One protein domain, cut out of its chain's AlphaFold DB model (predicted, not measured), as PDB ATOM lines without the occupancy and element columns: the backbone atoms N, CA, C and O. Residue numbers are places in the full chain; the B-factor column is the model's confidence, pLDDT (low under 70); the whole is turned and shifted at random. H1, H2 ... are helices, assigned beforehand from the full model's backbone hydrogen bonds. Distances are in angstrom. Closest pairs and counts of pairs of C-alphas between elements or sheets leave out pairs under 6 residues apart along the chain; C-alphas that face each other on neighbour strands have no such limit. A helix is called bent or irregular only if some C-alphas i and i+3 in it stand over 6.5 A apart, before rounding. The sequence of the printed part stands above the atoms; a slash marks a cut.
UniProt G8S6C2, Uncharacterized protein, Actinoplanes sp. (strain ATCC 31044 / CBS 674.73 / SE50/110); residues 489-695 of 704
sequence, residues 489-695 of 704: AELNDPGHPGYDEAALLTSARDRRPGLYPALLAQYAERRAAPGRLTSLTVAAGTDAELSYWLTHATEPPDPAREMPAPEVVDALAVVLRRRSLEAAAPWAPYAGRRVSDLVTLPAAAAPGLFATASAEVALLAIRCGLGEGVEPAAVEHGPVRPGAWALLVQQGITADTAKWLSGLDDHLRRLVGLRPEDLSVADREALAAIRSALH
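AT A GLANCE: This is residues 489 to 695 of the 704 residues of an uncharacterized protein of Actinoplanes sp. (strain ATCC 31044 / CBS 674.73 / SE50/110) (UniProt G8S6C2). Short helices follow one another in a curved, elongated body, with H1 at one end and H14 at the other. H2 to H5 make a group of consecutive hairpins near the first end; H6, H8 and H10 join this group to the second half, where H15 folds back from H14 so that its last residues reach H10 and H12. Residues 510 to 515, of which 510 and 511 belong to H2, stick out. The printed part has 207 residues with fifteen named helices, H1 to H15 in order, and no named strand; its class is all helix. It is loose, with a radius of gyration of the C-alphas of 20.9 A, and the C-alphas span 69 by 37 by 29 A.

HOW THE PARTS SIT: H1, residues 489 to 492, touches no helix but is near H3, residues 516 to 526. H2, residues 501 to 511, and H3 form a helical hairpin at a shallow tilt of 28 degrees, closest at the C-alphas of Arg 509 and Tyr 516, 5.1 A apart. H3 and H4, residues 531 to 539, form another hairpin, opposite ways at a steep tilt of 41 degrees, closest at C-alphas 523 and 532, 6.0 A. H4 and H5, residues 543 to 552, form a third, its tilt of 36 degrees only just steep, with C-alphas 539 and 546 closest at 4.5 A. H6, residues 566 to 579, touches H5 with residues 571 to 575 alone, closest at C-alphas 575 and 543, 6.4 A; at 71 degrees they are only just about perpendicular. H6 touches H7, residues 581 to 584, closest at C-alphas 576 and 584, 5.0 A. It also touches H8, residues 593 to 599, the same way at a shallow tilt of 17 degrees, closest at C-alphas 577 and 599, 5.9 A. H10, residues 615 to 623, touches H8, closest at C-alphas 621 and 598, 6.1 A, and H6, closest at C-alphas 623 and 574, 6.3 A. H9, residues 603 to 612, touches H12, residues 642 to 651, only at their ends, closest at C-alphas 610 and 643, 4.5 A. H10 and H12 touch with 14 pairs of C-alphas within 8 A, the same way at 36 degrees, only just steep; C-alphas 615 and 642 are closest at 4.8 A. H11, residues 632 to 635, touches H13, residues 655 to 662, closest at C-alphas 633 and 660, 6.0 A. H14, residues 666 to 671, touches H15, residues 681 to 694, closest at C-alphas 671 and 687, 5.7 A. H15 touches H12 with residues 690 to 694 alone, closest at C-alphas 693 and 642, 5.8 A. The helix packing is mostly crossed, few touching pairs being at a shallow tilt. Every O i to N i+4 pair is within hydrogen-bond range in H2 to H6, H8, H10 and H12 to H15; H9 has 3 of 6, and H1, H7 and H11 are too short for such a pair.

IN THESE COORDINATES: H1 begins at C-alpha 489, (411.467, 233.731, 448.342). From first to last C-alpha, H6 measures 20.3 A, H15 19.4 A, H9 15.4 A, H3 15.1 A and H2 14.9 A. H9 is irregular: C-alphas 604 and 607 are 7.3 A apart. H15 ends at C-alpha 694, (391.227, 199.022, 466.534).

THE WHOLE: The two C-alphas farthest apart, those of Gly 495 and Asp 666, are 69.0 A from each other. The printed part has no cut. The link from H5 to H6, residues 553 to 565, is long. Mean pLDDT of the printed part is 86.6; residues 636 to 640, 676 to 679, 684 to 685, 688 to 689 and 692 to 694 are under 70.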
ATOM      1  N   ALA A 489     410.724 232.494 448.574       94.00
ATOM      2  CA  ALA A 489     411.467 233.731 448.342       94.00
ATOM      3  C   ALA A 489     410.533 234.952 448.244       94.00
ATOM      4  O   ALA A 489     410.793 235.961 448.894       94.00
ATOM      5  N   GLU A 490     409.422 234.838 447.510       93.62
ATOM      6  CA  GLU A 490     408.392 235.884 447.407       93.62
ATOM      7  C   GLU A 490     407.701 236.154 448.757       93.62
ATOM      8  O   GLU A 490     407.440 237.303 449.094       93.62
ATOM      9  N   LEU A 491     407.463 235.122 449.576       93.75
ATOM     10  CA  LEU A 491     406.911 235.275 450.934       93.75
ATOM     11  C   LEU A 491     407.888 235.901 451.941       93.75
ATOM     12  O   LEU A 491     407.463 236.446 452.961       93.75
ATOM     13  N   ASN A 492     409.194 235.786 451.698       94.38
ATOM     14  CA  ASN A 492     410.231 236.430 452.503       94.38
ATOM     15  C   ASN A 492     410.441 237.909 452.114       94.38
ATOM     16  O   ASN A 492     411.113 238.623 452.859       94.38
ATOM     17  N   ASP A 493     409.880 238.377 450.993       92.88
ATOM     18  CA  ASP A 493     409.927 239.788 450.600       92.88
ATOM     19  C   ASP A 493     409.119 240.646 451.601       92.88
ATOM     20  O   ASP A 493     407.917 240.420 451.774       92.88
ATOM     21  N   PRO A 494     409.727 241.659 452.252       86.88
ATOM     22  CA  PRO A 494     409.016 242.565 453.156       86.88
ATOM     23  C   PRO A 494     407.836 243.312 452.510       86.88
ATOM     24  O   PRO A 494     406.951 243.775 453.227       86.88
ATOM     25  N   GLY A 495     407.831 243.469 451.180       85.25
ATOM     26  CA  GLY A 495     406.759 244.114 450.418       85.25
ATOM     27  C   GLY A 495     405.546 243.219 450.142       85.25
ATOM     28  O   GLY A 495     404.567 243.677 449.550       85.25
ATOM     29  N   HIS A 496     405.596 241.953 450.551       82.31
ATOM     30  CA  HIS A 496     404.541 240.984 450.306       82.31
ATOM     31  C   HIS A 496     403.259 241.306 451.121       82.31
ATOM     32  O   HIS A 496     403.351 241.516 452.331       82.31
ATOM     33  N   PRO A 497     402.040 241.292 450.526       76.50
ATOM     34  CA  PRO A 497     400.791 241.751 451.165       76.50
ATOM     35  C   PRO A 497     400.295 240.927 452.372       76.50
ATOM     36  O   PRO A 497     399.258 241.258 452.941       76.50
ATOM     37  N   GLY A 498     401.028 239.888 452.781       80.88
ATOM     38  CA  GLY A 498     400.667 238.973 453.863       80.88
ATOM     39  C   GLY A 498     399.549 238.016 453.443       80.88
ATOM     40  O   GLY A 498     398.399 238.414 453.286       80.88
ATOM     41  N   TYR A 499     399.877 236.737 453.261       85.69
ATOM     42  CA  TYR A 499     398.870 235.689 453.084       85.69
ATOM     43  C   TYR A 499     398.660 234.953 454.402       85.69
ATOM     44  O   TYR A 499     399.562 234.880 455.235       85.69
ATOM     45  N   ASP A 500     397.479 234.359 454.565       90.12
ATOM     46  CA  ASP A 500     397.305 233.287 455.535       90.12
ATOM     47  C   ASP A 500     398.097 232.064 455.042       90.12
ATOM     48  O   ASP A 500     397.643 231.283 454.203       90.12
ATOM     49  N   GLU A 501     399.337 231.950 455.513       93.44
ATOM     50  CA  GLU A 501     400.258 230.886 455.114       93.44
ATOM     51  C   GLU A 501     399.790 229.503 455.592       93.44
ATOM     52  O   GLU A 501     400.122 228.500 454.956       93.44
ATOM     53  N   ALA A 502     398.978 229.431 456.655       90.62
ATOM     54  CA  ALA A 502     398.378 228.172 457.084       90.62
ATOM     55  C   ALA A 502     397.353 227.713 456.047       90.62
ATOM     56  O   ALA A 502     397.441 226.584 455.566       90.62
ATOM     57  N   ALA A 503     396.443 228.607 455.643       86.38
ATOM     58  CA  ALA A 503     395.459 228.337 454.597       86.38
ATOM     59  C   ALA A 503     396.116 228.020 453.243       86.38
ATOM     60  O   ALA A 503     395.625 227.166 452.501       86.38
ATOM     61  N   LEU A 504     397.233 228.678 452.916       90.31
ATOM     62  CA  LEU A 504     398.006 228.405 451.702       90.31
ATOM     63  C   LEU A 504     398.571 226.979 451.705       90.31
ATOM     64  O   LEU A 504     398.364 226.240 450.741       90.31
ATOM     65  N   LEU A 505     399.265 226.585 452.778       90.81
ATOM     66  CA  LEU A 505     399.891 225.266 452.892       90.81
ATOM     67  C   LEU A 505     398.856 224.138 452.952       90.81
ATOM     68  O   LEU A 505     399.026 223.133 452.265       90.81
ATOM     69  N   THR A 506     397.767 224.304 453.709       84.88
ATOM     70  CA  THR A 506     396.686 223.303 453.765       84.88
ATOM     71  C   THR A 506     395.976 223.170 452.418       84.88
ATOM     72  O   THR A 506     395.740 222.055 451.956       84.88
ATOM     73  N   SER A 507     395.731 224.280 451.718       82.38
ATOM     74  CA  SER A 507     395.162 224.247 450.366       82.38
ATOM     75  C   SER A 507     396.114 223.595 449.361       82.38
ATOM     76  O   SER A 507     395.674 222.817 448.514       82.38
ATOM     77  N   ALA A 508     397.420 223.872 449.449       85.56
ATOM     78  CA  ALA A 508     398.429 223.233 448.608       85.56
ATOM     79  C   ALA A 508     398.498 221.723 448.865       85.56
ATOM     80  O   ALA A 508     398.504 220.955 447.905       85.56
ATOM     81  N   ARG A 509     398.468 221.289 450.131       83.50
ATOM     82  CA  ARG A 509     398.387 219.871 450.511       83.50
ATOM     83  C   ARG A 509     397.203 219.171 449.857       83.50
ATOM     84  O   ARG A 509     397.356 218.088 449.296       83.50
ATOM     85  N   ASP A 510     396.039 219.805 449.900       73.25
ATOM     86  CA  ASP A 510     394.789 219.163 449.511       73.25
ATOM     87  C   ASP A 510     394.526 219.217 448.001       73.25
ATOM     88  O   ASP A 510     393.942 218.292 447.435       73.25
ATOM     89  N   ARG A 511     394.944 220.301 447.335       74.94
ATOM     90  CA  ARG A 511     394.634 220.566 445.918       74.94
ATOM     91  C   ARG A 511     395.835 220.405 444.990       74.94
ATOM     92  O   ARG A 511     395.651 220.224 443.790       74.94
ATOM     93  N   ARG A 512     397.062 220.457 445.517       78.56
ATOM     94  CA  ARG A 512     398.323 220.289 444.770       78.56
ATOM     95  C   ARG A 512     399.311 219.394 445.530       78.56
ATOM     96  O   ARG A 512     400.441 219.815 445.789       78.56
ATOM     97  N   PRO A 513     398.943 218.131 445.820       74.38
ATOM     98  CA  PRO A 513     399.787 217.219 446.593       74.38
ATOM     99  C   PRO A 513     401.168 216.976 445.962       74.38
ATOM    100  O   PRO A 513     402.116 216.711 446.686       74.38
ATOM    101  N   GLY A 514     401.319 217.128 444.638       77.94
ATOM    102  CA  GLY A 514     402.626 217.044 443.968       77.94
ATOM    103  C   GLY A 514     403.570 218.228 444.235       77.94
ATOM    104  O   GLY A 514     404.775 218.089 444.073       77.94
ATOM    105  N   LEU A 515     403.046 219.385 444.657       83.62
ATOM    106  CA  LEU A 515     403.839 220.580 444.983       83.62
ATOM    107  C   LEU A 515     404.051 220.745 446.497       83.62
ATOM    108  O   LEU A 515     405.035 221.345 446.926       83.62
ATOM    109  N   TYR A 516     403.135 220.218 447.314       90.12
ATOM    110  CA  TYR A 516     403.142 220.408 448.765       90.12
ATOM    111  C   TYR A 516     404.425 219.940 449.475       90.12
ATOM    112  O   TYR A 516     404.938 220.730 450.266       90.12
ATOM    113  N   PRO A 517     405.004 218.749 449.207       89.50
ATOM    114  CA  PRO A 517     406.245 218.333 449.863       89.50
ATOM    115  C   PRO A 517     407.386 219.325 449.622       89.50
ATOM    116  O   PRO A 517     408.033 219.766 450.566       89.50
ATOM    117  N   ALA A 518     407.566 219.770 448.376       91.06
ATOM    118  CA  ALA A 518     408.582 220.759 448.039       91.06
ATOM    119  C   ALA A 518     408.342 222.099 448.753       91.06
ATOM    120  O   ALA A 518     409.284 222.683 449.290       91.06
ATOM    121  N   LEU A 519     407.086 222.561 448.819       94.69
ATOM    122  CA  LEU A 519     406.718 223.750 449.595       94.69
ATOM    123  C   LEU A 519     407.063 223.575 451.073       94.69
ATOM    124  O   LEU A 519     407.743 224.426 451.636       94.69
ATOM    125  N   LEU A 520     406.654 222.466 451.689       95.56
ATOM    126  CA  LEU A 520     406.893 222.202 453.104       95.56
ATOM    127  C   LEU A 520     408.392 222.142 453.435       95.56
ATOM    128  O   LEU A 520     408.812 222.707 454.443       95.56
ATOM    129  N   ALA A 521     409.202 221.525 452.566       94.88
ATOM    130  CA  ALA A 521     410.657 221.493 452.697       94.88
ATOM    131  C   ALA A 521     411.267 222.900 452.629       94.88
ATOM    132  O   ALA A 521     412.041 223.279 453.505       94.88
ATOM    133  N   GLN A 522     410.882 223.699 451.630       96.50
ATOM    134  CA  GLN A 522     411.384 225.068 451.472       96.50
ATOM    135  C   GLN A 522     410.950 225.982 452.623       96.50
ATOM    136  O   GLN A 522     411.711 226.850 453.052       96.50
ATOM    137  N   TYR A 523     409.762 225.754 453.182       96.75
ATOM    138  CA  TYR A 523     409.309 226.416 454.397       96.75
ATOM    139  C   TYR A 523     410.175 226.067 455.614       96.75
ATOM    140  O   TYR A 523     410.614 226.966 456.331       96.75
ATOM    141  N   ALA A 524     410.455 224.779 455.828       95.81
ATOM    142  CA  ALA A 524     411.298 224.318 456.929       95.81
ATOM    143  C   ALA A 524     412.735 224.863 456.836       95.81
ATOM    144  O   ALA A 524     413.320 225.257 457.850       95.81
ATOM    145  N   GLU A 525     413.283 224.889 455.618       95.94
ATOM    146  CA  GLU A 525     414.670 225.254 455.319       95.94
ATOM    147  C   GLU A 525     414.895 226.778 455.331       95.94
ATOM    148  O   GLU A 525     415.890 227.242 455.895       95.94
ATOM    149  N   ARG A 526     414.000 227.562 454.701       95.69
ATOM    150  CA  ARG A 526     414.287 228.955 454.287       95.69
ATOM    151  C   ARG A 526     413.260 230.004 454.698       95.69
ATOM    152  O   ARG A 526     413.531 231.199 454.534       95.69
ATOM    153  N   ARG A 527     412.074 229.627 455.179       95.50
ATOM    154  CA  ARG A 527     411.065 230.621 455.576       95.50
ATOM    155  C   ARG A 527     411.465 231.267 456.904       95.50
ATOM    156  O   ARG A 527     411.809 230.575 457.857       95.50
ATOM    157  N   ALA A 528     411.400 232.596 456.978       91.44
ATOM    158  CA  ALA A 528     411.609 233.337 458.223       91.44
ATOM    159  C   ALA A 528     410.377 233.278 459.154       91.44
ATOM    160  O   ALA A 528     409.261 232.958 458.737       91.44
ATOM    161  N   ALA A 529     410.557 233.621 460.433       89.25
ATOM    162  CA  ALA A 529     409.430 233.820 461.344       89.25
ATOM    163  C   ALA A 529     408.549 235.009 460.878       89.25
ATOM    164  O   ALA A 529     409.092 235.996 460.380       89.25
ATOM    165  N   PRO A 530     407.210 234.951 461.040       91.38
ATOM    166  CA  PRO A 530     406.436 233.888 461.693       91.38
ATOM    167  C   PRO A 530     406.073 232.700 460.781       91.38
ATOM    168  O   PRO A 530     405.672 231.660 461.298       91.38
ATOM    169  N   GLY A 531     406.247 232.806 459.457       92.62
ATOM    170  CA  GLY A 531     405.815 231.779 458.495       92.62
ATOM    171  C   GLY A 531     406.444 230.399 458.726       92.62
ATOM    172  O   GLY A 531     405.797 229.372 458.514       92.62
ATOM    173  N   ARG A 532     407.671 230.352 459.261       93.81
ATOM    174  CA  ARG A 532     408.307 229.102 459.711       93.81
ATOM    175  C   ARG A 532     407.468 228.365 460.759       93.81
ATOM    176  O   ARG A 532     407.166 227.187 460.578       93.81
ATOM    177  N   LEU A 533     407.034 229.070 461.808       93.44
ATOM    178  CA  LEU A 533     406.201 228.526 462.887       93.44
ATOM    179  C   LEU A 533     404.823 228.101 462.366       93.44
ATOM    180  O   LEU A 533     404.281 227.080 462.793       93.44
ATOM    181  N   THR A 534     404.282 228.840 461.395       94.12
ATOM    182  CA  THR A 534     403.050 228.463 460.697       94.12
ATOM    183  C   THR A 534     403.213 227.130 459.970       94.12
ATOM    184  O   THR A 534     402.381 226.244 460.141       94.12
ATOM    185  N   SER A 535     404.305 226.932 459.227       95.25
ATOM    186  CA  SER A 535     404.552 225.653 458.545       95.25
ATOM    187  C   SER A 535     404.798 224.488 459.496       95.25
ATOM    188  O   SER A 535     404.304 223.397 459.233       95.25
ATOM    189  N   LEU A 536     405.473 224.722 460.630       95.06
ATOM    190  CA  LEU A 536     405.621 223.727 461.694       95.06
ATOM    191  C   LEU A 536     404.251 223.325 462.260       95.06
ATOM    192  O   LEU A 536     403.982 222.142 462.445       95.06
ATOM    193  N   THR A 537     403.371 224.304 462.482       92.81
ATOM    194  CA  THR A 537     401.998 224.076 462.958       92.81
ATOM    195  C   THR A 537     401.186 223.253 461.958       92.81
ATOM    196  O   THR A 537     400.500 222.315 462.354       92.81
ATOM    197  N   VAL A 538     401.290 223.557 460.659       91.12
ATOM    198  CA  VAL A 538     400.622 222.778 459.602       91.12
ATOM    199  C   VAL A 538     401.182 221.355 459.533       91.12
ATOM    200  O   VAL A 538     400.404 220.401 459.499       91.12
ATOM    201  N   ALA A 539     402.511 221.205 459.574       91.50
ATOM    202  CA  ALA A 539     403.191 219.912 459.543       91.50
ATOM    203  C   ALA A 539     402.819 219.032 460.743       91.50
ATOM    204  O   ALA A 539     402.628 217.830 460.585       91.50
ATOM    205  N   ALA A 540     402.656 219.630 461.929       90.69
ATOM    206  CA  ALA A 540     402.261 218.943 463.159       90.69
ATOM    207  C   ALA A 540     400.859 218.307 463.103       90.69
ATOM    208  O   ALA A 540     400.507 217.541 464.000       90.69
ATOM    209  N   GLY A 541     400.079 218.563 462.045       84.12
ATOM    210  CA  GLY A 541     398.829 217.852 461.787       84.12
ATOM    211  C   GLY A 541     399.013 216.347 461.548       84.12
ATOM    212  O   GLY A 541     398.097 215.579 461.835       84.12
ATOM    213  N   THR A 542     400.182 215.903 461.065       85.69
ATOM    214  CA  THR A 542     400.502 214.471 460.928       85.69
ATOM    215  C   THR A 542     401.945 214.169 461.314       85.69
ATOM    216  O   THR A 542     402.838 215.005 461.189       85.69
ATOM    217  N   ASP A 543     402.210 212.935 461.735       87.69
ATOM    218  CA  ASP A 543     403.560 212.546 462.136       87.69
ATOM    219  C   ASP A 543     404.510 212.488 460.933       87.69
ATOM    220  O   ASP A 543     405.702 212.772 461.068       87.69
ATOM    221  N   ALA A 544     403.989 212.119 459.759       84.81
ATOM    222  CA  ALA A 544     404.749 212.031 458.518       84.81
ATOM    223  C   ALA A 544     405.170 213.415 458.006       84.81
ATOM    224  O   ALA A 544     406.343 213.611 457.691       84.81
ATOM    225  N   GLU A 545     404.252 214.385 457.971       89.06
ATOM    226  CA  GLU A 545     404.559 215.753 457.531       89.06
ATOM    227  C   GLU A 545     405.503 216.449 458.513       89.06
ATOM    228  O   GLU A 545     406.474 217.069 458.084       89.06
ATOM    229  N   LEU A 546     405.293 216.283 459.822       92.31
ATOM    230  CA  LEU A 546     406.201 216.814 460.837       92.31
ATOM    231  C   LEU A 546     407.590 216.170 460.761       92.31
ATOM    232  O   LEU A 546     408.602 216.866 460.835       92.31
ATOM    233  N   SER A 547     407.658 214.851 460.553       91.06
ATOM    234  CA  SER A 547     408.930 214.165 460.306       91.06
ATOM    235  C   SER A 547     409.605 214.697 459.047       91.06
ATOM    236  O   SER A 547     410.802 214.953 459.069       91.06
ATOM    237  N   TYR A 548     408.864 214.902 457.961       90.06
ATOM    238  CA  TYR A 548     409.407 215.446 456.719       90.06
ATOM    239  C   TYR A 548     409.931 216.876 456.910       90.06
ATOM    240  O   TYR A 548     411.052 217.183 456.500       90.06
ATOM    241  N   TRP A 549     409.174 217.724 457.611       94.88
ATOM    242  CA  TRP A 549     409.566 219.088 457.965       94.88
ATOM    243  C   TRP A 549     410.865 219.102 458.782       94.88
ATOM    244  O   TRP A 549     411.823 219.777 458.417       94.88
ATOM    245  N   LEU A 550     410.958 218.272 459.828       94.44
ATOM    246  CA  LEU A 550     412.148 218.166 460.678       94.44
ATOM    247  C   LEU A 550     413.381 217.611 459.947       94.44
ATOM    248  O   LEU A 550     414.491 217.745 460.453       94.44
ATOM    249  N   THR A 551     413.219 216.915 458.818       93.44
ATOM    250  CA  THR A 551     414.354 216.462 457.989       93.44
ATOM    251  C   THR A 551     414.945 217.603 457.166       93.44
ATOM    252  O   THR A 551     416.146 217.611 456.924       93.44
ATOM    253  N   HIS A 552     414.115 218.560 456.749       94.38
ATOM    254  CA  HIS A 552     414.518 219.669 455.879       94.38
ATOM    255  C   HIS A 552     414.814 220.963 456.647       94.38
ATOM    256  O   HIS A 552     415.417 221.884 456.100       94.38
ATOM    257  N   ALA A 553     414.408 221.041 457.916       94.44
ATOM    258  CA  ALA A 553     414.744 222.152 458.786       94.44
ATOM    259  C   ALA A 553     416.268 222.267 458.959       94.44
ATOM    260  O   ALA A 553     416.931 221.321 459.381       94.44
ATOM    261  N   THR A 554     416.812 223.448 458.661       90.69
ATOM    262  CA  THR A 554     418.244 223.763 458.810       90.69
ATOM    263  C   THR A 554     418.706 223.690 460.265       90.69
ATOM    264  O   THR A 554     419.799 223.205 460.546       90.69
ATOM    265  N   GLU A 555     417.848 224.120 461.189       89.19
ATOM    266  CA  GLU A 555     418.017 223.960 462.633       89.19
ATOM    267  C   GLU A 555     416.764 223.298 463.230       89.19
ATOM    268  O   GLU A 555     415.642 223.662 462.852       89.19
ATOM    269  N   PRO A 556     416.904 222.349 464.175       86.94
ATOM    270  CA  PRO A 556     415.752 221.824 464.894       86.94
ATOM    271  C   PRO A 556     415.068 222.958 465.676       86.94
ATOM    272  O   PRO A 556     415.741 223.884 466.135       86.94
ATOM    273  N   PRO A 557     413.736 222.911 465.837       90.44
ATOM    274  CA  PRO A 557     413.027 223.895 466.637       90.44
ATOM    275  C   PRO A 557     413.538 223.831 468.084       90.44
ATOM    276  O   PRO A 557     413.785 222.748 468.626       90.44
ATOM    277  N   ASP A 558     413.690 225.001 468.699       89.50
ATOM    278  CA  ASP A 558     414.204 225.172 470.058       89.50
ATOM    279  C   ASP A 558     413.105 225.804 470.922       89.50
ATOM    280  O   ASP A 558     412.700 226.933 470.621       89.50
ATOM    281  N   PRO A 559     412.638 225.144 472.000       91.75
ATOM    282  CA  PRO A 559     411.582 225.687 472.851       91.75
ATOM    283  C   PRO A 559     411.980 227.011 473.527       91.75
ATOM    284  O   PRO A 559     411.112 227.752 473.977       91.75
ATOM    285  N   ALA A 560     413.274 227.357 473.588       90.44
ATOM    286  CA  ALA A 560     413.730 228.657 474.083       90.44
ATOM    287  C   ALA A 560     413.534 229.806 473.074       90.44
ATOM    288  O   ALA A 560     413.522 230.973 473.472       90.44
ATOM    289  N   ARG A 561     413.406 229.500 471.776       87.88
ATOM    290  CA  ARG A 561     413.267 230.486 470.687       87.88
ATOM    291  C   ARG A 561     411.875 230.477 470.065       87.88
ATOM    292  O   ARG A 561     411.370 231.525 469.670       87.88
ATOM    293  N   GLU A 562     411.272 229.300 469.970       87.56
ATOM    294  CA  GLU A 562     410.018 229.044 469.274       87.56
ATOM    295  C   GLU A 562     409.102 228.232 470.191       87.56
ATOM    296  O   GLU A 562     409.364 227.066 470.472       87.56
ATOM    297  N   MET A 563     408.014 228.845 470.657       90.69
ATOM    298  CA  MET A 563     407.012 228.170 471.485       90.69
ATOM    299  C   MET A 563     405.686 228.111 470.717       90.69
ATOM    300  O   MET A 563     404.956 229.106 470.698       90.69
ATOM    301  N   PRO A 564     405.383 226.998 470.025       91.62
ATOM    302  CA  PRO A 564     404.106 226.835 469.346       91.62
ATOM    303  C   PRO A 564     402.977 226.543 470.352       91.62
ATOM    304  O   PRO A 564     403.190 226.488 471.565       91.62
ATOM    305  N   ALA A 565     401.756 226.352 469.847       91.00
ATOM    306  CA  ALA A 565     400.624 225.933 470.670       91.00
ATOM    307  C   ALA A 565     400.891 224.572 471.361       91.00
ATOM    308  O   ALA A 565     401.631 223.751 470.806       91.00
ATOM    309  N   PRO A 566     400.292 224.297 472.536       90.25
ATOM    310  CA  PRO A 566     400.536 223.066 473.296       90.25
ATOM    311  C   PRO A 566     400.355 221.771 472.489       90.25
ATOM    312  O   PRO A 566     401.128 220.829 472.641       90.25
ATOM    313  N   GLU A 567     399.385 221.727 471.577       86.56
ATOM    314  CA  GLU A 567     399.117 220.555 470.737       86.56
ATOM    315  C   GLU A 567     400.264 220.284 469.748       86.56
ATOM    316  O   GLU A 567     400.595 219.132 469.458       86.56
ATOM    317  N   VAL A 568     400.909 221.348 469.258       91.94
ATOM    318  CA  VAL A 568     402.085 221.264 468.381       91.94
ATOM    319  C   VAL A 568     403.312 220.827 469.178       91.94
ATOM    320  O   VAL A 568     404.104 220.035 468.673       91.94
ATOM    321  N   VAL A 569     403.457 221.295 470.425       94.56
ATOM    322  CA  VAL A 569     404.518 220.843 471.344       94.56
ATOM    323  C   VAL A 569     404.425 219.337 471.578       94.56
ATOM    324  O   VAL A 569     405.432 218.639 471.464       94.56
ATOM    325  N   ASP A 570     403.221 218.824 471.839       93.25
ATOM    326  CA  ASP A 570     402.984 217.394 472.029       93.25
ATOM    327  C   ASP A 570     403.370 216.586 470.784       93.25
ATOM    328  O   ASP A 570     404.141 215.627 470.879       93.25
ATOM    329  N   ALA A 571     402.896 216.991 469.601       91.38
ATOM    330  CA  ALA A 571     403.240 216.330 468.341       91.38
ATOM    331  C   ALA A 571     404.757 216.347 468.074       91.38
ATOM    332  O   ALA A 571     405.346 215.329 467.695       91.38
ATOM    333  N   LEU A 572     405.404 217.486 468.326       93.88
ATOM    334  CA  LEU A 572     406.836 217.673 468.138       93.88
ATOM    335  C   LEU A 572     407.662 216.790 469.078       93.88
ATOM    336  O   LEU A 572     408.562 216.091 468.615       93.88
ATOM    337  N   ALA A 573     407.328 216.756 470.368       94.81
ATOM    338  CA  ALA A 573     408.007 215.910 471.346       94.81
ATOM    339  C   ALA A 573     407.889 214.418 470.978       94.81
ATOM    340  O   ALA A 573     408.873 213.677 471.033       94.81
ATOM    341  N   VAL A 574     406.706 213.994 470.521       93.12
ATOM    342  CA  VAL A 574     406.426 212.629 470.054       93.12
ATOM    343  C   VAL A 574     407.274 212.252 468.828       93.12
ATOM    344  O   VAL A 574     407.874 211.174 468.793       93.12
ATOM    345  N   VAL A 575     407.360 213.115 467.808       92.31
ATOM    346  CA  VAL A 575     408.156 212.843 466.594       92.31
ATOM    347  C   VAL A 575     409.659 212.913 466.870       92.31
ATOM    348  O   VAL A 575     410.407 212.049 466.408       92.31
ATOM    349  N   LEU A 576     410.122 213.888 467.658       93.00
ATOM    350  CA  LEU A 576     411.531 213.976 468.051       93.00
ATOM    351  C   LEU A 576     411.963 212.738 468.831       93.00
ATOM    352  O   LEU A 576     413.056 212.230 468.594       93.00
ATOM    353  N   ARG A 577     411.091 212.190 469.687       93.31
ATOM    354  CA  ARG A 577     411.401 210.994 470.477       93.31
ATOM    355  C   ARG A 577     411.675 209.763 469.618       93.31
ATOM    356  O   ARG A 577     412.552 208.974 469.982       93.31
ATOM    357  N   ARG A 578     410.967 209.613 468.493       89.62
ATOM    358  CA  ARG A 578     411.236 208.556 467.501       89.62
ATOM    359  C   ARG A 578     412.623 208.678 466.884       89.62
ATOM    360  O   ARG A 578     413.234 207.667 466.576       89.62
ATOM    361  N   ARG A 579     413.118 209.906 466.706       87.62
ATOM    362  CA  ARG A 579     414.461 210.156 466.168       87.62
ATOM    363  C   ARG A 579     415.544 209.932 467.217       87.62
ATOM    364  O   ARG A 579     416.545 209.289 466.935       87.62
ATOM    365  N   SER A 580     415.365 210.502 468.407       89.19
ATOM    366  CA  SER A 580     416.287 210.356 469.533       89.19
ATOM    367  C   SER A 580     415.645 210.839 470.833       89.19
ATOM    368  O   SER A 580     414.936 211.845 470.867       89.19
ATOM    369  N   LEU A 581     415.961 210.158 471.936       86.50
ATOM    370  CA  LEU A 581     415.596 210.604 473.281       86.50
ATOM    371  C   LEU A 581     416.201 211.983 473.610       86.50
ATOM    372  O   LEU A 581     415.531 212.817 474.214       86.50
ATOM    373  N   GLU A 582     417.434 212.243 473.172       89.94
ATOM    374  CA  GLU A 582     418.144 213.504 473.435       89.94
ATOM    375  C   GLU A 582     417.461 214.695 472.758       89.94
ATOM    376  O   GLU A 582     417.368 215.771 473.343       89.94
ATOM    377  N   ALA A 583     416.925 214.490 471.551       89.75
ATOM    378  CA  ALA A 583     416.247 215.537 470.793       89.75
ATOM    379  C   ALA A 583     414.899 215.935 471.419       89.75
ATOM    380  O   ALA A 583     414.484 217.087 471.320       89.75
ATOM    381  N   ALA A 584     414.213 214.995 472.071       93.06
ATOM    382  CA  ALA A 584     412.903 215.227 472.673       93.06
ATOM    383  C   ALA A 584     412.974 215.754 474.116       93.06
ATOM    384  O   ALA A 584     412.035 216.401 474.581       93.06
ATOM    385  N   ALA A 585     414.079 215.507 474.829       93.62
ATOM    386  CA  ALA A 585     414.239 215.896 476.230       93.62
ATOM    387  C   ALA A 585     413.998 217.398 476.512       93.62
ATOM    388  O   ALA A 585     413.318 217.690 477.497       93.62
ATOM    389  N   PRO A 586     414.449 218.357 475.671       95.31
ATOM    390  CA  PRO A 586     414.163 219.781 475.877       95.31
ATOM    391  C   PRO A 586     412.673 220.138 475.799       95.31
ATOM    392  O   PRO A 586     412.252 221.132 476.385       95.31
ATOM    393  N   TRP A 587     411.877 219.335 475.089       95.12
ATOM    394  CA  TRP A 587     410.452 219.574 474.858       95.12
ATOM    395  C   TRP A 587     409.553 218.955 475.933       95.12
ATOM    396  O   TRP A 587     408.447 219.444 476.156       95.12
ATOM    397  N   ALA A 588     410.025 217.924 476.642       95.12
ATOM    398  CA  ALA A 588     409.241 217.212 477.655       95.12
ATOM    399  C   ALA A 588     408.623 218.120 478.747       95.12
ATOM    400  O   ALA A 588     407.445 217.929 479.042       95.12
ATOM    401  N   PRO A 589     409.315 219.142 479.301       96.69
ATOM    402  CA  PRO A 589     408.728 220.024 480.317       96.69
ATOM    403  C   PRO A 589     407.545 220.875 479.831       96.69
ATOM    404  O   PRO A 589     406.780 221.372 480.656       96.69
ATOM    405  N   TYR A 590     407.423 221.076 478.517       95.75
ATOM    406  CA  TYR A 590     406.376 221.889 477.892       95.75
ATOM    407  C   TYR A 590     405.224 221.043 477.344       95.75
ATOM    408  O   TYR A 590     404.147 221.571 477.072       95.75
ATOM    409  N   ALA A 591     405.453 219.739 477.179       94.50
ATOM    410  CA  ALA A 591     404.460 218.798 476.701       94.50
ATOM    411  C   ALA A 591     403.415 218.483 477.783       94.50
ATOM    412  O   ALA A 591     403.670 218.554 478.991       94.50
ATOM    413  N   GLY A 592     402.228 218.069 477.353       94.56
ATOM    414  CA  GLY A 592     401.210 217.513 478.225       94.56
ATOM    415  C   GLY A 592     401.762 216.329 479.020       94.56
ATOM    416  O   GLY A 592     402.577 215.545 478.533       94.56
ATOM    417  N   ARG A 593     401.288 216.157 480.260       95.38
ATOM    418  CA  ARG A 593     401.830 215.171 481.216       95.38
ATOM    419  C   ARG A 593     402.027 213.772 480.615       95.38
ATOM    420  O   ARG A 593     403.079 213.177 480.791       95.38
ATOM    421  N   ARG A 594     401.035 213.268 479.870       93.81
ATOM    422  CA  ARG A 594     401.097 211.940 479.232       93.81
ATOM    423  C   ARG A 594     402.213 211.846 478.188       93.81
ATOM    424  O   ARG A 594     402.892 210.828 478.126       93.81
ATOM    425  N   VAL A 595     402.402 212.891 477.383       94.19
ATOM    426  CA  VAL A 595     403.471 212.951 476.379       94.19
ATOM    427  C   VAL A 595     404.827 213.045 477.067       94.19
ATOM    428  O   VAL A 595     405.717 212.273 476.730       94.19
ATOM    429  N   SER A 596     404.967 213.908 478.077       95.75
ATOM    430  CA  SER A 596     406.192 214.022 478.878       95.75
ATOM    431  C   SER A 596     406.603 212.679 479.500       95.75
ATOM    432  O   SER A 596     407.760 212.264 479.383       95.75
ATOM    433  N   ASP A 597     405.659 211.968 480.123       95.38
ATOM    434  CA  ASP A 597     405.914 210.663 480.745       95.38
ATOM    435  C   ASP A 597     406.403 209.631 479.707       95.38
ATOM    436  O   ASP A 597     407.342 208.882 479.966       95.38
ATOM    437  N   LEU A 598     405.818 209.610 478.503       94.81
ATOM    438  CA  LEU A 598     406.188 208.666 477.440       94.81
ATOM    439  C   LEU A 598     407.488 209.035 476.723       94.81
ATOM    440  O   LEU A 598     408.286 208.158 476.396       94.81
ATOM    441  N   VAL A 599     407.724 210.321 476.480       93.81
ATOM    442  CA  VAL A 599     408.944 210.809 475.829       93.81
ATOM    443  C   VAL A 599     410.170 210.499 476.682       93.81
ATOM    444  O   VAL A 599     411.208 210.132 476.141       93.81
ATOM    445  N   THR A 600     410.044 210.569 478.004       93.38
ATOM    446  CA  THR A 600     411.135 210.250 478.938       93.38
ATOM    447  C   THR A 600     411.263 208.753 479.246       93.38
ATOM    448  O   THR A 600     412.247 208.338 479.861       93.38
ATOM    449  N   LEU A 601     410.316 207.921 478.795       93.56
ATOM    450  CA  LEU A 601     410.308 206.492 479.093       93.56
ATOM    451  C   LEU A 601     411.426 205.742 478.330       93.56
ATOM    452  O   LEU A 601     411.530 205.847 477.097       93.56
ATOM    453  N   PRO A 602     412.245 204.924 479.024       91.81
ATOM    454  CA  PRO A 602     413.200 204.032 478.373       91.81
ATOM    455  C   PRO A 602     412.487 202.968 477.529       91.81
ATOM    456  O   PRO A 602     411.531 202.349 477.992       91.81
ATOM    457  N   ALA A 603     412.997 202.681 476.326       88.75
ATOM    458  CA  ALA A 603     412.403 201.686 475.422       88.75
ATOM    459  C   ALA A 603     412.267 200.288 476.064       88.75
ATOM    460  O   ALA A 603     411.277 199.600 475.846       88.75
ATOM    461  N   ALA A 604     413.200 199.902 476.944       89.31
ATOM    462  CA  ALA A 604     413.148 198.628 477.670       89.31
ATOM    463  C   ALA A 604     411.925 198.478 478.602       89.31
ATOM    464  O   ALA A 604     411.562 197.359 478.956       89.31
ATOM    465  N   ALA A 605     411.277 199.579 479.001       91.19
ATOM    466  CA  ALA A 605     410.060 199.551 479.813       91.19
ATOM    467  C   ALA A 605     408.774 199.419 478.972       91.19
ATOM    468  O   ALA A 605     407.691 199.232 479.533       91.19
ATOM    469  N   ALA A 606     408.870 199.503 477.639       90.50
ATOM    470  CA  ALA A 606     407.714 199.530 476.753       90.50
ATOM    471  C   ALA A 606     406.821 198.275 476.833       90.50
ATOM    472  O   ALA A 606     405.605 198.450 476.920       90.50
ATOM    473  N   PRO A 607     407.339 197.028 476.907       90.00
ATOM    474  CA  PRO A 607     406.473 195.851 477.034       90.00
ATOM    475  C   PRO A 607     405.559 195.906 478.273       90.00
ATOM    476  O   PRO A 607     404.362 195.633 478.184       90.00
ATOM    477  N   GLY A 608     406.094 196.346 479.419       90.69
ATOM    478  CA  GLY A 608     405.319 196.513 480.654       90.69
ATOM    479  C   GLY A 608     404.267 197.624 480.564       90.69
ATOM    480  O   GLY A 608     403.173 197.490 481.119       90.69
ATOM    481  N   LEU A 609     404.565 198.695 479.820       92.75
ATOM    482  CA  LEU A 609     403.595 199.741 479.505       92.75
ATOM    483  C   LEU A 609     402.427 199.169 478.691       92.75
ATOM    484  O   LEU A 609     401.281 199.309 479.109       92.75
ATOM    485  N   PHE A 610     402.691 198.491 477.570       91.38
ATOM    486  CA  PHE A 610     401.627 197.950 476.713       91.38
ATOM    487  C   PHE A 610     400.747 196.913 477.424       91.38
ATOM    488  O   PHE A 610     399.560 196.807 477.116       91.38
ATOM    489  N   ALA A 611     401.284 196.207 478.425       89.25
ATOM    490  CA  ALA A 611     400.528 195.230 479.211       89.25
ATOM    491  C   ALA A 611     399.448 195.873 480.104       89.25
ATOM    492  O   ALA A 611     398.493 195.211 480.516       89.25
ATOM    493  N   THR A 612     399.582 197.164 480.420       89.88
ATOM    494  CA  THR A 612     398.704 197.874 481.368       89.88
ATOM    495  C   THR A 612     398.061 199.137 480.794       89.88
ATOM    496  O   THR A 612     397.096 199.639 481.370       89.88
ATOM    497  N   ALA A 613     398.553 199.632 479.658       89.00
ATOM    498  CA  ALA A 613     398.083 200.850 479.021       89.00
ATOM    499  C   ALA A 613     396.648 200.726 478.486       89.00
ATOM    500  O   ALA A 613     396.223 199.688 477.968       89.00
ATOM    501  N   SER A 614     395.916 201.840 478.552       87.50
ATOM    502  CA  SER A 614     394.710 202.026 477.746       87.50
ATOM    503  C   SER A 614     395.069 202.113 476.257       87.50
ATOM    504  O   SER A 614     396.222 202.371 475.908       87.50
ATOM    505  N   ALA A 615     394.079 201.958 475.370       81.94
ATOM    506  CA  ALA A 615     394.281 202.105 473.925       81.94
ATOM    507  C   ALA A 615     394.912 203.460 473.569       81.94
ATOM    508  O   ALA A 615     395.867 203.525 472.806       81.94
ATOM    509  N   GLU A 616     394.420 204.539 474.185       84.62
ATOM    510  CA  GLU A 616     394.910 205.900 473.961       84.62
ATOM    511  C   GLU A 616     396.393 206.049 474.339       84.62
ATOM    512  O   GLU A 616     397.183 206.593 473.569       84.62
ATOM    513  N   VAL A 617     396.792 205.522 475.504       89.88
ATOM    514  CA  VAL A 617     398.187 205.576 475.967       89.88
ATOM    515  C   VAL A 617     399.080 204.684 475.109       89.88
ATOM    516  O   VAL A 617     400.194 205.084 474.784       89.88
ATOM    517  N   ALA A 618     398.599 203.508 474.705       89.62
ATOM    518  CA  ALA A 618     399.336 202.608 473.827       89.62
ATOM    519  C   ALA A 618     399.572 203.224 472.440       89.62
ATOM    520  O   ALA A 618     400.700 203.209 471.954       89.62
ATOM    521  N   LEU A 619     398.549 203.831 471.831       86.88
ATOM    522  CA  LEU A 619     398.681 204.536 470.553       86.88
ATOM    523  C   LEU A 619     399.659 205.711 470.661       86.88
ATOM    524  O   LEU A 619     400.517 205.881 469.797       86.88
ATOM    525  N   LEU A 620     399.596 206.487 471.747       89.50
ATOM    526  CA  LEU A 620     400.553 207.568 471.977       89.50
ATOM    527  C   LEU A 620     401.987 207.040 472.166       89.50
ATOM    528  O   LEU A 620     402.924 207.591 471.596       89.50
ATOM    529  N   ALA A 621     402.165 205.939 472.898       91.88
ATOM    530  CA  ALA A 621     403.464 205.294 473.085       91.88
ATOM    531  C   ALA A 621     404.041 204.759 471.766       91.88
ATOM    532  O   ALA A 621     405.231 204.918 471.492       91.88
ATOM    533  N   ILE A 622     403.188 204.178 470.919       89.44
ATOM    534  CA  ILE A 622     403.537 203.756 469.561       89.44
ATOM    535  C   ILE A 622     404.015 204.948 468.734       89.44
ATOM    536  O   ILE A 622     405.059 204.858 468.090       89.44
ATOM    537  N   ARG A 623     403.311 206.085 468.792       89.31
ATOM    538  CA  ARG A 623     403.753 207.317 468.124       89.31
ATOM    539  C   ARG A 623     405.083 207.835 468.674       89.31
ATOM    540  O   ARG A 623     405.832 208.446 467.925       89.31
ATOM    541  N   CYS A 624     405.435 207.561 469.930       91.25
ATOM    542  CA  CYS A 624     406.769 207.848 470.477       91.25
ATOM    543  C   CYS A 624     407.857 206.852 470.020       91.25
ATOM    544  O   CYS A 624     409.009 206.989 470.423       91.25
ATOM    545  N   GLY A 625     407.522 205.841 469.210       90.19
ATOM    546  CA  GLY A 625     408.451 204.788 468.779       90.19
ATOM    547  C   GLY A 625     408.658 203.676 469.809       90.19
ATOM    548  O   GLY A 625     409.483 202.796 469.603       90.19
ATOM    549  N   LEU A 626     407.909 203.671 470.916       91.94
ATOM    550  CA  LEU A 626     408.076 202.669 471.976       91.94
ATOM    551  C   LEU A 626     407.527 201.288 471.589       91.94
ATOM    552  O   LEU A 626     407.829 200.310 472.261       91.94
ATOM    553  N   GLY A 627     406.715 201.200 470.532       88.75
ATOM    554  CA  GLY A 627     406.191 199.932 470.013       88.75
ATOM    555  C   GLY A 627     407.129 199.201 469.050       88.75
ATOM    556  O   GLY A 627     406.815 198.088 468.633       88.75
ATOM    557  N   GLU A 628     408.252 199.812 468.662       87.50
ATOM    558  CA  GLU A 628     409.209 199.186 467.751       87.50
ATOM    559  C   GLU A 628     409.878 197.980 468.428       87.50
ATOM    560  O   GLU A 628     410.408 198.083 469.532       87.50
ATOM    561  N   GLY A 629     409.800 196.811 467.785       85.50
ATOM    562  CA  GLY A 629     410.316 195.553 468.334       85.50
ATOM    563  C   GLY A 629     409.488 194.942 469.471       85.50
ATOM    564  O   GLY A 629     409.896 193.925 470.027       85.50
ATOM    565  N   VAL A 630     408.333 195.522 469.827       89.38
ATOM    566  CA  VAL A 630     407.416 194.929 470.810       89.38
ATOM    567  C   VAL A 630     406.377 194.085 470.084       89.38
ATOM    568  O   VAL A 630     405.488 194.612 469.417       89.38
ATOM    569  N   GLU A 631     406.464 192.767 470.224       87.25
ATOM    570  CA  GLU A 631     405.475 191.854 469.649       87.25
ATOM    571  C   GLU A 631     404.156 191.897 470.440       87.25
ATOM    572  O   GLU A 631     404.193 191.856 471.674       87.25
ATOM    573  N   PRO A 632     402.980 191.894 469.776       87.56
ATOM    574  CA  PRO A 632     401.689 191.798 470.461       87.56
ATOM    575  C   PRO A 632     401.607 190.599 471.419       87.56
ATOM    576  O   PRO A 632     401.095 190.730 472.528       87.56
ATOM    577  N   ALA A 633     402.200 189.463 471.034       83.12
ATOM    578  CA  ALA A 633     402.251 188.246 471.844       83.12
ATOM    579  C   ALA A 633     403.052 188.411 473.151       83.12
ATOM    580  O   ALA A 633     402.727 187.788 474.159       83.12
ATOM    581  N   ALA A 634     404.076 189.271 473.170       82.88
ATOM    582  CA  ALA A 634     404.898 189.523 474.358       82.88
ATOM    583  C   ALA A 634     404.176 190.374 475.420       82.88
ATOM    584  O   ALA A 634     404.626 190.472 476.562       82.88
ATOM    585  N   VAL A 635     403.062 191.001 475.041       80.81
ATOM    586  CA  VAL A 635     402.231 191.854 475.900       80.81
ATOM    587  C   VAL A 635     401.094 191.051 476.557       80.81
ATOM    588  O   VAL A 635     400.416 191.539 477.468       80.81
ATOM    589  N   GLU A 636     400.879 189.805 476.130       67.56
ATOM    590  CA  GLU A 636     399.682 189.041 476.461       67.56
ATOM    591  C   GLU A 636     399.867 188.070 477.639       67.56
ATOM    592  O   GLU A 636     400.468 187.004 477.526       67.56
ATOM    593  N   HIS A 637     399.236 188.405 478.768       56.59
ATOM    594  CA  HIS A 637     398.896 187.475 479.849       56.59
ATOM    595  C   HIS A 637     397.467 187.784 480.351       56.59
ATOM    596  O   HIS A 637     397.280 188.418 481.393       56.59
ATOM    597  N   GLY A 638     396.441 187.400 479.577       58.34
ATOM    598  CA  GLY A 638     395.014 187.506 479.945       58.34
ATOM    599  C   GLY A 638     394.133 188.249 478.922       58.34
ATOM    600  O   GLY A 638     394.666 188.908 478.030       58.34
ATOM    601  N   PRO A 639     392.791 188.161 479.041       53.91
ATOM    602  CA  PRO A 639     391.865 188.565 477.982       53.91
ATOM    603  C   PRO A 639     391.935 190.069 477.668       53.91
ATOM    604  O   PRO A 639     391.794 190.911 478.553       53.91
ATOM    605  N   VAL A 640     392.133 190.373 476.379       66.12
ATOM    606  CA  VAL A 640     391.966 191.677 475.707       66.12
ATOM    607  C   VAL A 640     392.709 192.850 476.358       66.12
ATOM    608  O   VAL A 640     392.108 193.761 476.929       66.12
ATOM    609  N   ARG A 641     394.038 192.900 476.219       83.31
ATOM    610  CA  ARG A 641     394.800 194.114 476.557       83.31
ATOM    611  C   ARG A 641     394.740 195.118 475.396       83.31
ATOM    612  O   ARG A 641     395.219 194.792 474.310       83.31
ATOM    613  N   PRO A 642     394.222 196.348 475.597       84.19
ATOM    614  CA  PRO A 642     394.154 197.361 474.540       84.19
ATOM    615  C   PRO A 642     395.509 197.683 473.895       84.19
ATOM    616  O   PRO A 642     395.559 198.009 472.713       84.19
ATOM    617  N   GLY A 643     396.609 197.551 474.648       87.56
ATOM    618  CA  GLY A 643     397.961 197.768 474.133       87.56
ATOM    619  C   GLY A 643     398.400 196.767 473.064       87.56
ATOM    620  O   GLY A 643     398.997 197.183 472.075       87.56
ATOM    621  N   ALA A 644     398.057 195.481 473.199       88.00
ATOM    622  CA  ALA A 644     398.378 194.467 472.189       88.00
ATOM    623  C   ALA A 644     397.630 194.730 470.870       88.00
ATOM    624  O   ALA A 644     398.211 194.654 469.789       88.00
ATOM    625  N   TRP A 645     396.360 195.138 470.957       87.00
ATOM    626  CA  TRP A 645     395.565 195.524 469.787       87.00
ATOM    627  C   TRP A 645     396.082 196.800 469.121       87.00
ATOM    628  O   TRP A 645     396.137 196.860 467.898       87.00
ATOM    629  N   ALA A 646     396.520 197.794 469.897       86.88
ATOM    630  CA  ALA A 646     397.157 198.986 469.344       86.88
ATOM    631  C   ALA A 646     398.461 198.644 468.594       86.88
ATOM    632  O   ALA A 646     398.713 199.197 467.525       86.88
ATOM    633  N   LEU A 647     399.262 197.699 469.109       87.69
ATOM    634  CA  LEU A 647     400.465 197.210 468.424       87.69
ATOM    635  C   LEU A 647     400.123 196.505 467.105       87.69
ATOM    636  O   LEU A 647     400.749 196.809 466.092       87.69
ATOM    637  N   LEU A 648     399.092 195.651 467.082       88.12
ATOM    638  CA  LEU A 648     398.589 195.036 465.847       88.12
ATOM    639  C   LEU A 648     398.160 196.097 464.822       88.12
ATOM    640  O   LEU A 648     398.544 196.031 463.656       88.12
ATOM    641  N   VAL A 649     397.401 197.105 465.261       84.69
ATOM    642  CA  VAL A 649     396.933 198.215 464.412       84.69
ATOM    643  C   VAL A 649     398.082 199.040 463.868       84.69
ATOM    644  O   VAL A 649     397.896 199.688 462.853       84.69
ATOM    645  N   GLN A 650     399.253 199.041 464.496       82.06
ATOM    646  CA  GLN A 650     400.419 199.729 463.955       82.06
ATOM    647  C   GLN A 650     401.233 198.841 463.013       82.06
ATOM    648  O   GLN A 650     401.684 199.306 461.965       82.06
ATOM    649  N   GLN A 651     401.458 197.588 463.403       84.06
ATOM    650  CA  GLN A 651     402.354 196.664 462.708       84.06
ATOM    651  C   GLN A 651     401.703 196.030 461.471       84.06
ATOM    652  O   GLN A 651     402.410 195.639 460.545       84.06
ATOM    653  N   GLY A 652     400.369 195.986 461.416       88.31
ATOM    654  CA  GLY A 652     399.633 195.301 460.356       88.31
ATOM    655  C   GLY A 652     399.599 193.785 460.548       88.31
ATOM    656  O   GLY A 652     400.040 193.257 461.568       88.31
ATOM    657  N   ILE A 653     399.061 193.084 459.550       89.31
ATOM    658  CA  ILE A 653     398.997 191.620 459.533       89.31
ATOM    659  C   ILE A 653     400.274 191.076 458.885       89.31
ATOM    660  O   ILE A 653     400.451 191.101 457.670       89.31
ATOM    661  N   THR A 654     401.164 190.559 459.723       87.38
ATOM    662  CA  THR A 654     402.370 189.798 459.368       87.38
ATOM    663  C   THR A 654     402.204 188.315 459.704       87.38
ATOM    664  O   THR A 654     401.284 187.939 460.431       87.38
ATOM    665  N   ALA A 655     403.131 187.462 459.253       86.00
ATOM    666  CA  ALA A 655     403.158 186.047 459.634       86.00
ATOM    667  C   ALA A 655     403.170 185.833 461.165       86.00
ATOM    668  O   ALA A 655     402.445 184.974 461.669       86.00
ATOM    669  N   ASP A 656     403.927 186.644 461.909       85.62
ATOM    670  CA  ASP A 656     404.028 186.527 463.370       85.62
ATOM    671  C   ASP A 656     402.742 186.977 464.066       85.62
ATOM    672  O   ASP A 656     402.224 186.274 464.936       85.62
ATOM    673  N   THR A 657     402.158 188.100 463.637       88.88
ATOM    674  CA  THR A 657     400.859 188.541 464.176       88.88
ATOM    675  C   THR A 657     399.729 187.576 463.809       88.88
ATOM    676  O   THR A 657     398.852 187.339 464.632       88.88
ATOM    677  N   ALA A 658     399.762 186.955 462.627       90.69
ATOM    678  CA  ALA A 658     398.788 185.946 462.221       90.69
ATOM    679  C   ALA A 658     398.896 184.676 463.077       90.69
ATOM    680  O   ALA A 658     397.878 184.120 463.491       90.69
ATOM    681  N   LYS A 659     400.121 184.246 463.404       89.19
ATOM    682  CA  LYS A 659     400.374 183.143 464.340       89.19
ATOM    683  C   LYS A 659     399.900 183.468 465.756       89.19
ATOM    684  O   LYS A 659     399.368 182.601 466.440       89.19
ATOM    685  N   TRP A 660     400.078 184.708 466.199       89.50
ATOM    686  CA  TRP A 660     399.514 185.170 467.463       89.50
ATOM    687  C   TRP A 660     397.976 185.124 467.441       89.50
ATOM    688  O   TRP A 660     397.370 184.521 468.326       89.50
ATOM    689  N   LEU A 661     397.346 185.651 466.384       90.19
ATOM    690  CA  LEU A 661     395.889 185.633 466.198       90.19
ATOM    691  C   LEU A 661     395.301 184.211 466.162       90.19
ATOM    692  O   LEU A 661     394.178 184.010 466.627       90.19
ATOM    693  N   SER A 662     396.031 183.220 465.639       89.12
ATOM    694  CA  SER A 662     395.572 181.823 465.632       89.12
ATOM    695  C   SER A 662     395.624 181.149 467.003       89.12
ATOM    696  O   SER A 662     394.872 180.202 467.239       89.12
ATOM    697  N   GLY A 663     396.463 181.655 467.913       88.50
ATOM    698  CA  GLY A 663     396.559 181.204 469.301       88.50
ATOM    699  C   GLY A 663     395.493 181.782 470.237       88.50
ATOM    700  O   GLY A 663     395.386 181.321 471.373       88.50
ATOM    701  N   LEU A 664     394.709 182.767 469.781       87.31
ATOM    702  CA  LEU A 664     393.600 183.328 470.551       87.31
ATOM    703  C   LEU A 664     392.513 182.275 470.794       87.31
ATOM    704  O   LEU A 664     392.255 181.417 469.944       87.31
ATOM    705  N   ASP A 665     391.831 182.371 471.936       86.88
ATOM    706  CA  ASP A 665     390.678 181.516 472.202       86.88
ATOM    707  C   ASP A 665     389.534 181.761 471.198       86.88
ATOM    708  O   ASP A 665     389.433 182.806 470.544       86.88
ATOM    709  N   ASP A 666     388.652 180.770 471.070       83.75
ATOM    710  CA  ASP A 666     387.558 180.795 470.098       83.75
ATOM    711  C   ASP A 666     386.606 181.988 470.289       83.75
ATOM    712  O   ASP A 666     386.043 182.481 469.310       83.75
ATOM    713  N   HIS A 667     386.431 182.477 471.521       82.44
ATOM    714  CA  HIS A 667     385.578 183.630 471.795       82.44
ATOM    715  C   HIS A 667     386.206 184.917 471.242       82.44
ATOM    716  O   HIS A 667     385.536 185.670 470.534       82.44
ATOM    717  N   LEU A 668     387.505 185.131 471.459       81.62
ATOM    718  CA  LEU A 668     388.244 186.262 470.892       81.62
ATOM    719  C   LEU A 668     388.318 186.202 469.366       81.62
ATOM    720  O   LEU A 668     388.091 187.218 468.710       81.62
ATOM    721  N   ARG A 669     388.553 185.018 468.788       84.25
ATOM    722  CA  ARG A 669     388.556 184.832 467.328       84.25
ATOM    723  C   ARG A 669     387.204 185.176 466.702       84.25
ATOM    724  O   ARG A 669     387.176 185.785 465.635       84.25
ATOM    725  N   ARG A 670     386.086 184.846 467.359       79.06
ATOM    726  CA  ARG A 670     384.739 185.269 466.924       79.06
ATOM    727  C   ARG A 670     384.558 186.779 467.025       79.06
ATOM    728  O   ARG A 670     384.064 187.389 466.082       79.06
ATOM    729  N   LEU A 671     384.986 187.384 468.137       76.31
ATOM    730  CA  LEU A 671     384.879 188.831 468.344       76.31
ATOM    731  C   LEU A 671     385.585 189.604 467.229       76.31
ATOM    732  O   LEU A 671     384.982 190.483 466.623       76.31
ATOM    733  N   VAL A 672     386.821 189.239 466.892       77.88
ATOM    734  CA  VAL A 672     387.576 189.904 465.817       77.88
ATOM    735  C   VAL A 672     387.303 189.331 464.430       77.88
ATOM    736  O   VAL A 672     388.177 189.368 463.575       77.88
ATOM    737  N   GLY A 673     386.117 188.756 464.219       75.94
ATOM    738  CA  GLY A 673     385.620 188.334 462.912       75.94
ATOM    739  C   GLY A 673     386.314 187.124 462.287       75.94
ATOM    740  O   GLY A 673     385.843 186.637 461.269       75.94
ATOM    741  N   LEU A 674     387.367 186.559 462.879       82.00
ATOM    742  CA  LEU A 674     388.082 185.403 462.324       82.00
ATOM    743  C   LEU A 674     387.205 184.141 462.213       82.00
ATOM    744  O   LEU A 674     387.553 183.231 461.459       82.00
ATOM    745  N   ARG A 675     386.052 184.097 462.902       75.38
ATOM    746  CA  ARG A 675     385.014 183.067 462.728       75.38
ATOM    747  C   ARG A 675     383.627 183.663 462.424       75.38
ATOM    748  O   ARG A 675     383.201 184.566 463.140       75.38
ATOM    749  N   PRO A 676     382.909 183.151 461.405       62.66
ATOM    750  CA  PRO A 676     381.581 183.633 461.034       62.66
ATOM    751  C   PRO A 676     380.493 183.047 461.950       62.66
ATOM    752  O   PRO A 676     380.005 181.949 461.702       62.66
ATOM    753  N   GLU A 677     380.098 183.765 463.005       68.06
ATOM    754  CA  GLU A 677     378.968 183.395 463.876       68.06
ATOM    755  C   GLU A 677     378.218 184.634 464.407       68.06
ATOM    756  O   GLU A 677     378.773 185.733 464.471       68.06
ATOM    757  N   ASP A 678     376.955 184.451 464.809       66.94
ATOM    758  CA  ASP A 678     376.139 185.499 465.431       66.94
ATOM    759  C   ASP A 678     376.684 185.868 466.820       66.94
ATOM    760  O   ASP A 678     376.707 185.052 467.743       66.94
ATOM    761  N   LEU A 679     377.096 187.127 466.981       68.81
ATOM    762  CA  LEU A 679     377.610 187.650 468.246       68.81
ATOM    763  C   LEU A 679     376.483 187.887 469.261       68.81
ATOM    764  O   LEU A 679     375.454 188.506 468.956       68.81
ATOM    765  N   SER A 680     376.705 187.470 470.508       77.00
ATOM    766  CA  SER A 680     375.813 187.782 471.628       77.00
ATOM    767  C   SER A 680     375.759 189.299 471.919       77.00
ATOM    768  O   SER A 680     376.514 190.105 471.371       77.00
ATOM    769  N   VAL A 681     374.832 189.760 472.771       72.69
ATOM    770  CA  VAL A 681     374.828 191.174 473.222       72.69
ATOM    771  C   VAL A 681     376.101 191.503 474.013       72.69
ATOM    772  O   VAL A 681     376.703 192.543 473.770       72.69
ATOM    773  N   ALA A 682     376.549 190.595 474.885       74.44
ATOM    774  CA  ALA A 682     377.792 190.755 475.639       74.44
ATOM    775  C   ALA A 682     379.021 190.760 474.713       74.44
ATOM    776  O   ALA A 682     379.941 191.555 474.899       74.44
ATOM    777  N   ASP A 683     378.992 189.946 473.654       73.19
ATOM    778  CA  ASP A 683     380.043 189.920 472.636       73.19
ATOM    779  C   ASP A 683     380.107 191.260 471.898       73.19
ATOM    780  O   ASP A 683     381.185 191.755 471.600       73.19
ATOM    781  N   ARG A 684     378.962 191.903 471.641       68.56
ATOM    782  CA  ARG A 684     378.922 193.228 471.005       68.56
ATOM    783  C   ARG A 684     379.523 194.330 471.879       68.56
ATOM    784  O   ARG A 684     380.167 195.223 471.335       68.56
ATOM    785  N   GLU A 685     379.362 194.265 473.199       69.12
ATOM    786  CA  GLU A 685     380.002 195.205 474.133       69.12
ATOM    787  C   GLU A 685     381.518 194.974 474.230       69.12
ATOM    788  O   GLU A 685     382.299 195.922 474.128       69.12
ATOM    789  N   ALA A 686     381.953 193.714 474.339       70.56
ATOM    790  CA  ALA A 686     383.373 193.354 474.311       70.56
ATOM    791  C   ALA A 686     384.027 193.735 472.971       70.56
ATOM    792  O   ALA A 686     385.122 194.303 472.934       70.56
ATOM    793  N   LEU A 687     383.314 193.507 471.866       71.62
ATOM    794  CA  LEU A 687     383.723 193.924 470.536       71.62
ATOM    795  C   LEU A 687     383.799 195.442 470.425       71.62
ATOM    796  O   LEU A 687     384.713 195.934 469.783       71.62
ATOM    797  N   ALA A 688     382.898 196.201 471.049       68.00
ATOM    798  CA  ALA A 688     382.987 197.659 471.063       68.00
ATOM    799  C   ALA A 688     384.260 198.147 471.776       68.00
ATOM    800  O   ALA A 688     384.895 199.088 471.303       68.00
ATOM    801  N   ALA A 689     384.688 197.483 472.855       68.25
ATOM    802  CA  ALA A 689     385.940 197.802 473.544       68.25
ATOM    803  C   ALA A 689     387.183 197.466 472.695       68.25
ATOM    804  O   ALA A 689     388.086 198.297 472.577       68.25
ATOM    805  N   ILE A 690     387.207 196.294 472.046       72.06
ATOM    806  CA  ILE A 690     388.271 195.905 471.099       72.06
ATOM    807  C   ILE A 690     388.287 196.856 469.903       72.06
ATOM    808  O   ILE A 690     389.330 197.401 469.545       72.06
ATOM    809  N   ARG A 691     387.117 197.124 469.319       70.06
ATOM    810  CA  ARG A 691     386.946 198.067 468.217       70.06
ATOM    811  C   ARG A 691     387.325 199.475 468.622       70.06
ATOM    812  O   ARG A 691     387.848 200.165 467.781       70.06
ATOM    813  N   SER A 692     387.168 199.909 469.868       68.00
ATOM    814  CA  SER A 692     387.683 201.219 470.281       68.00
ATOM    815  C   SER A 692     389.216 201.283 470.270       68.00
ATOM    816  O   SER A 692     389.763 202.377 470.137       68.00
ATOM    817  N   ALA A 693     389.908 200.149 470.421       68.31
ATOM    818  CA  ALA A 693     391.359 200.043 470.264       68.31
ATOM    819  C   ALA A 693     391.777 199.918 468.787       68.31
ATOM    820  O   ALA A 693     392.763 200.528 468.385       68.31
ATOM    821  N   LEU A 694     391.013 199.170 467.983       69.81
ATOM    822  CA  LEU A 694     391.227 199.022 466.534       69.81
ATOM    823  C   LEU A 694     390.805 200.264 465.725       69.81
ATOM    824  O   LEU A 694     391.353 200.560 464.667       69.81
ATOM    825  N   HIS A 695     389.812 200.983 466.238       70.31
ATOM    826  CA  HIS A 695     389.064 202.067 465.612       70.31
ATOM    827  C   HIS A 695     388.746 203.141 466.668       70.31
ATOM    828  O   HIS A 695     387.615 203.232 467.160       70.31
TER     829      HIS A 695